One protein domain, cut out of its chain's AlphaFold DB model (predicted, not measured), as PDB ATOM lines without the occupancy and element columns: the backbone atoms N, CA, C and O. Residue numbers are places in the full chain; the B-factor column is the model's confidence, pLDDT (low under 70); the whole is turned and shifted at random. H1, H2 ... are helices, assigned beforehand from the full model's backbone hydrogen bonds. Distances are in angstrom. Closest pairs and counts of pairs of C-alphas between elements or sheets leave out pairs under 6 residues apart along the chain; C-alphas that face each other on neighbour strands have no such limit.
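What this domain is: This is residues 250 to 295 of the 395 residues of an uncharacterized protein of Bacteroidales bacterium (UniProt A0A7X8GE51). A small cluster of three helices whose centres make a triangle: H3, the longest, runs along the length of the domain, and the short H1 and the eight-residue H2 sit over one side of it, H2 crossing it nearly at a right angle. The packing is loose, with few close C-alphas between the helices, and residues 272 to 281 make a loop at one end of the length. The printed part has 46 residues with three named helices, H1, H2 and H3 in that order, and no named strand; its class is all helix. It is compact, with a radius of gyration of the C-alphas of 9.7 A, and its spans are 27 by 18 by 17 A, only just elongated.

Where its parts are: The printed part begins at Phe 250, whose C-alpha is at (59.490, 66.384, 101.801). H1 is residues 256 to 259, 4.9 A from first to last C-alpha, and it begins with C-alpha 256 at (52.383, 55.912, 97.036). H2 is residues 264 to 271, 10.5 A long. H3 is residues 282 to 293, 16.0 A long, and ends with C-alpha 293 at (54.553, 70.446, 90.096).

How they stand to each other: H1 and H2 meet only through their link, and they are near each other, with 6 pairs of C-alphas within 10 A. H1 and H3 only just touch, with 3 pairs of C-alphas within 8 A; the closest C-alphas are those of Ile 258 and Ile 288, 7.0 A apart. H3 touches H1 with residues 287 to 291 alone. H2 and H3 are close but not clearly touching, and their closest C-alphas, those of Tyr 267 and Ile 288, are 7.7 A apart. The lines of H2 and H3 are about perpendicular, at 82 degrees. Every O i to N i+4 pair is within hydrogen-bond range in H2 and H3; H1 is too short for such a pair, and its one O i to N i+3 pair is within range.

The domain as a whole: The two C-alphas farthest apart are those of Glu 278 and Gln 295, at 27.9 A, while the first and last printed C-alphas, of Phe 250 and Gln 295, are 11.3 A apart. The printed part has no cut. The link from H1 to H2, 4 residues, is tight, and the link from H2 to H3, 10 residues, is short. The mean pLDDT of the printed part is 86.4; residues 254 to 257, of which 256 and 257 belong to H1, are under 70.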
ATOM      1  N   PHE A 250      60.106  67.051 100.645       83.06
ATOM      2  CA  PHE A 250      59.490  66.384 101.801       83.06
ATOM      3  C   PHE A 250      57.979  66.128 101.637       83.06
ATOM      4  O   PHE A 250      57.420  65.330 102.379       83.06
ATOM      5  N   LEU A 251      57.294  66.783 100.689       84.38
ATOM      6  CA  LEU A 251      55.875  66.518 100.411       84.38
ATOM      7  C   LEU A 251      55.660  65.181  99.694       84.38
ATOM      8  O   LEU A 251      54.537  64.678  99.679       84.38
ATOM      9  N   LEU A 252      56.710  64.622  99.088       83.94
ATOM     10  CA  LEU A 252      56.632  63.401  98.289       83.94
ATOM     11  C   LEU A 252      57.097  62.142  99.022       83.94
ATOM     12  O   LEU A 252      56.874  61.048  98.516       83.94
ATOM     13  N   THR A 253      57.684  62.266 100.214       72.81
ATOM     14  CA  THR A 253      58.271  61.130 100.950       72.81
ATOM     15  C   THR A 253      57.270  60.029 101.302       72.81
ATOM     16  O   THR A 253      57.672  58.880 101.421       72.81
ATOM     17  N   ASN A 254      55.977  60.352 101.404       67.50
ATOM     18  CA  ASN A 254      54.910  59.402 101.749       67.50
ATOM     19  C   ASN A 254      53.914  59.157 100.598       67.50
ATOM     20  O   ASN A 254      52.796  58.698 100.836       67.50
ATOM     21  N   ASN A 255      54.253  59.526  99.357       68.38
ATOM     22  CA  ASN A 255      53.311  59.457  98.242       68.38
ATOM     23  C   ASN A 255      53.421  58.129  97.468       68.38
ATOM     24  O   ASN A 255      54.301  57.970  96.622       68.38
ATOM     25  N   TYR A 256      52.470  57.219  97.706       61.03
ATOM     26  CA  TYR A 256      52.383  55.912  97.036       61.03
ATOM     27  C   TYR A 256      52.373  56.006  95.501       61.03
ATOM     28  O   TYR A 256      52.982  55.180  94.836       61.03
ATOM     29  N   THR A 257      51.786  57.064  94.924       66.00
ATOM     30  CA  THR A 257      51.686  57.210  93.455       66.00
ATOM     31  C   THR A 257      53.030  57.349  92.737       66.00
ATOM     32  O   THR A 257      53.123  57.054  91.546       66.00
ATOM     33  N   ILE A 258      54.072  57.803  93.441       76.81
ATOM     34  CA  ILE A 258      55.438  57.834  92.906       76.81
ATOM     35  C   ILE A 258      56.108  56.487  93.132       76.81
ATOM     36  O   ILE A 258      56.778  56.015  92.224       76.81
ATOM     37  N   ALA A 259      55.890  55.866  94.296       71.06
ATOM     38  CA  ALA A 259      56.507  54.597  94.680       71.06
ATOM     39  C   ALA A 259      56.250  53.473  93.659       71.06
ATOM     40  O   ALA A 259      57.148  52.675  93.399       71.06
ATOM     41  N   ASP A 260      55.071  53.467  93.026       77.62
ATOM     42  CA  ASP A 260      54.705  52.487  91.990       77.62
ATOM     43  C   ASP A 260      55.517  52.635  90.686       77.62
ATOM     44  O   ASP A 260      55.606  51.694  89.898       77.62
ATOM     45  N   LYS A 261      56.101  53.814  90.425       84.12
ATOM     46  CA  LYS A 261      56.834  54.130  89.180       84.12
ATOM     47  C   LYS A 261      58.318  54.429  89.395       84.12
ATOM     48  O   LYS A 261      59.128  54.266  88.486       84.12
ATOM     49  N   VAL A 262      58.674  54.902  90.581       87.44
ATOM     50  CA  VAL A 262      60.023  55.277  90.998       87.44
ATOM     51  C   VAL A 262      60.206  54.767  92.418       87.44
ATOM     52  O   VAL A 262      59.469  55.156  93.322       87.44
ATOM     53  N   SER A 263      61.209  53.912  92.627       88.06
ATOM     54  CA  SER A 263      61.479  53.373  93.958       88.06
ATOM     55  C   SER A 263      61.802  54.507  94.941       88.06
ATOM     56  O   SER A 263      62.398  55.524  94.572       88.06
ATOM     57  N   PHE A 264      61.449  54.337  96.218       86.88
ATOM     58  CA  PHE A 264      61.795  55.326  97.244       86.88
ATOM     59  C   PHE A 264      63.315  55.547  97.330       86.88
ATOM     60  O   PHE A 264      63.767  56.673  97.514       86.88
ATOM     61  N   ASN A 265      64.109  54.492  97.114       88.38
ATOM     62  CA  ASN A 265      65.565  54.583  97.094       88.38
ATOM     63  C   ASN A 265      66.086  55.399  95.896       88.38
ATOM     64  O   ASN A 265      66.970  56.238  96.069       88.38
ATOM     65  N   ASP A 266      65.511  55.212  94.703       89.31
ATOM     66  CA  ASP A 266      65.833  56.010  93.510       89.31
ATOM     67  C   ASP A 266      65.502  57.486  93.773       89.31
ATOM     68  O   ASP A 266      66.324  58.368  93.525       89.31
ATOM     69  N   TYR A 267      64.325  57.759  94.346       89.69
ATOM     70  CA  TYR A 267      63.907  59.111  94.717       89.69
ATOM     71  C   TYR A 267      64.869  59.765  95.721       89.69
ATOM     72  O   TYR A 267      65.345  60.879  95.486       89.69
ATOM     73  N   CYS A 268      65.205  59.068  96.811       89.62
ATOM     74  CA  CYS A 268      66.167  59.546  97.803       89.62
ATOM     75  C   CYS A 268      67.547  59.802  97.193       89.62
ATOM     76  O   CYS A 268      68.187  60.786  97.554       89.62
ATOM     77  N   SER A 269      67.979  58.971  96.244       91.44
ATOM     78  CA  SER A 269      69.258  59.142  95.545       91.44
ATOM     79  C   SER A 269      69.270  60.415  94.694       91.44
ATOM     80  O   SER A 269      70.235  61.179  94.745       91.44
ATOM     81  N   VAL A 270      68.177  60.713  93.978       92.19
ATOM     82  CA  VAL A 270      68.026  61.973  93.221       92.19
ATOM     83  C   VAL A 270      68.081  63.177  94.159       92.19
ATOM     84  O   VAL A 270      68.916  64.065  93.969       92.19
ATOM     85  N   VAL A 271      67.232  63.191  95.195       90.88
ATOM     86  CA  VAL A 271      67.164  64.289  96.179       90.88
ATOM     87  C   VAL A 271      68.501  64.471  96.899       90.88
ATOM     88  O   VAL A 271      68.906  65.599  97.174       90.88
ATOM     89  N   GLY A 272      69.211  63.374  97.155       90.19
ATOM     90  CA  GLY A 272      70.530  63.351  97.772       90.19
ATOM     91  C   GLY A 272      71.682  63.794  96.870       90.19
ATOM     92  O   GLY A 272      72.803  63.803  97.355       90.19
ATOM     93  N   PHE A 273      71.442  64.185  95.610       89.81
ATOM     94  CA  PHE A 273      72.475  64.539  94.616       89.81
ATOM     95  C   PHE A 273      73.354  63.370  94.134       89.81
ATOM     96  O   PHE A 273      74.395  63.602  93.523       89.81
ATOM     97  N   PHE A 274      72.908  62.124  94.309       89.75
ATOM     98  CA  PHE A 274      73.621  60.926  93.849       89.75
ATOM     99  C   PHE A 274      72.761  60.027  92.942       89.75
ATOM    100  O   PHE A 274      72.654  58.828  93.204       89.75
ATOM    101  N   PRO A 275      72.100  60.557  91.890       90.56
ATOM    102  CA  PRO A 275      71.361  59.700  90.975       90.56
ATOM    103  C   PRO A 275      72.317  58.833  90.145       90.56
ATOM    104  O   PRO A 275      73.264  59.337  89.545       90.56
ATOM    105  N   ASP A 276      72.023  57.538  90.063       88.06
ATOM    106  CA  ASP A 276      72.645  56.631  89.097       88.06
ATOM    107  C   ASP A 276      72.042  56.912  87.711       88.06
ATOM    108  O   ASP A 276      70.874  56.607  87.465       88.06
ATOM    109  N   GLY A 277      72.816  57.548  86.827       83.81
ATOM    110  CA  GLY A 277      72.346  57.992  85.510       83.81
ATOM    111  C   GLY A 277      71.943  56.857  84.565       83.81
ATOM    112  O   GLY A 277      71.129  57.085  83.671       83.81
ATOM    113  N   GLU A 278      72.442  55.637  84.782       85.94
ATOM    114  CA  GLU A 278      72.060  54.466  83.985       85.94
ATOM    115  C   GLU A 278      70.689  53.925  84.410       85.94
ATOM    116  O   GLU A 278      69.906  53.455  83.582       85.94
ATOM    117  N   LYS A 279      70.360  54.026  85.705       87.69
ATOM    118  CA  LYS A 279      69.100  53.507  86.273       87.69
ATOM    119  C   LYS A 279      67.996  54.549  86.386       87.69
ATOM    120  O   LYS A 279      66.807  54.206  86.349       87.69
ATOM    121  N   ILE A 280      68.368  55.807  86.587       92.38
ATOM    122  CA  ILE A 280      67.467  56.939  86.776       92.38
ATOM    123  C   ILE A 280      67.564  57.817  85.540       92.38
ATOM    124  O   ILE A 280      68.312  58.788  85.519       92.38
ATOM    125  N   ASN A 281      66.797  57.444  84.516       93.12
ATOM    126  CA  ASN A 281      66.719  58.146  83.241       93.12
ATOM    127  C   ASN A 281      65.805  59.391  83.311       93.12
ATOM    128  O   ASN A 281      65.137  59.665  84.314       93.12
ATOM    129  N   LEU A 282      65.756  60.146  82.210       93.94
ATOM    130  CA  LEU A 282      64.924  61.349  82.083       93.94
ATOM    131  C   LEU A 282      63.432  61.102  82.382       93.94
ATOM    132  O   LEU A 282      62.790  61.953  82.992       93.94
ATOM    133  N   GLU A 283      62.881  59.952  81.991       92.75
ATOM    134  CA  GLU A 283      61.470  59.619  82.214       92.75
ATOM    135  C   GLU A 283      61.130  59.554  83.708       92.75
ATOM    136  O   GLU A 283      60.192  60.215  84.162       92.75
ATOM    137  N   LYS A 284      61.941  58.841  84.502       92.56
ATOM    138  CA  LYS A 284      61.768  58.777  85.962       92.56
ATOM    139  C   LYS A 284      61.852  60.161  86.604       92.56
ATOM    140  O   LYS A 284      61.044  60.488  87.475       92.56
ATOM    141  N   LEU A 285      62.789  60.999  86.158       94.56
ATOM    142  CA  LEU A 285      62.899  62.372  86.657       94.56
ATOM    143  C   LEU A 285      61.657  63.208  86.321       94.56
ATOM    144  O   LEU A 285      61.177  63.953  87.172       94.56
ATOM    145  N   LEU A 286      61.103  63.072  85.114       94.81
ATOM    146  CA  LEU A 286      59.880  63.780  84.723       94.81
ATOM    147  C   LEU A 286      58.681  63.377  85.589       94.81
ATOM    148  O   LEU A 286      57.897  64.248  85.964       94.81
ATOM    149  N   ILE A 287      58.573  62.102  85.973       92.94
ATOM    150  CA  ILE A 287      57.529  61.622  86.893       92.94
ATOM    151  C   ILE A 287      57.655  62.308  88.262       92.94
ATOM    152  O   ILE A 287      56.665  62.828  88.785       92.94
ATOM    153  N   ILE A 288      58.869  62.366  88.825       92.19
ATOM    154  CA  ILE A 288      59.122  63.057  90.103       92.19
ATOM    155  C   ILE A 288      58.790  64.550  89.973       92.19
ATOM    156  O   ILE A 288      58.081  65.107  90.815       92.19
ATOM    157  N   GLN A 289      59.269  65.200  88.907       93.31
ATOM    158  CA  GLN A 289      59.034  66.625  88.675       93.31
ATOM    159  C   GLN A 289      57.534  66.925  88.558       93.31
ATOM    160  O   GLN A 289      57.049  67.857  89.194       93.31
ATOM    161  N   GLN A 290      56.782  66.116  87.811       92.50
ATOM    162  CA  GLN A 290      55.339  66.281  87.661       92.50
ATOM    163  C   GLN A 290      54.613  66.154  89.007       92.50
ATOM    164  O   GLN A 290      53.697  66.925  89.298       92.50
ATOM    165  N   ALA A 291      55.040  65.225  89.865       91.12
ATOM    166  CA  ALA A 291      54.451  65.067  91.189       91.12
ATOM    167  C   ALA A 291      54.744  66.253  92.130       91.12
ATOM    168  O   ALA A 291      53.881  66.614  92.939       91.12
ATOM    169  N   LEU A 292      55.920  66.886  92.012       91.12
ATOM    170  CA  LEU A 292      56.239  68.153  92.685       91.12
ATOM    171  C   LEU A 292      55.413  69.311  92.116       91.12
ATOM    172  O   LEU A 292      54.885  70.135  92.868       91.12
ATOM    173  N   ASP A 293      55.281  69.387  90.793       90.69
ATOM    174  CA  ASP A 293      54.553  70.446  90.096       90.69
ATOM    175  C   ASP A 293      53.059  70.429  90.460       90.69
ATOM    176  O   ASP A 293      52.503  71.491  90.748       90.69
ATOM    177  N   ASN A 294      52.471  69.238  90.615       90.56
ATOM    178  CA  ASN A 294      51.080  69.021  91.028       90.56
ATOM    179  C   ASN A 294      50.780  69.351  92.505       90.56
ATOM    180  O   ASN A 294      49.613  69.344  92.908       90.56
ATOM    181  N   GLN A 295      51.787  69.635  93.340       90.12
ATOM    182  CA  GLN A 295      51.531  70.053  94.722       90.12
ATOM    183  C   GLN A 295      50.786  71.391  94.759       90.12
ATOM    184  O   GLN A 295      51.075  72.311  93.992       90.12
TER     185      GLN A 295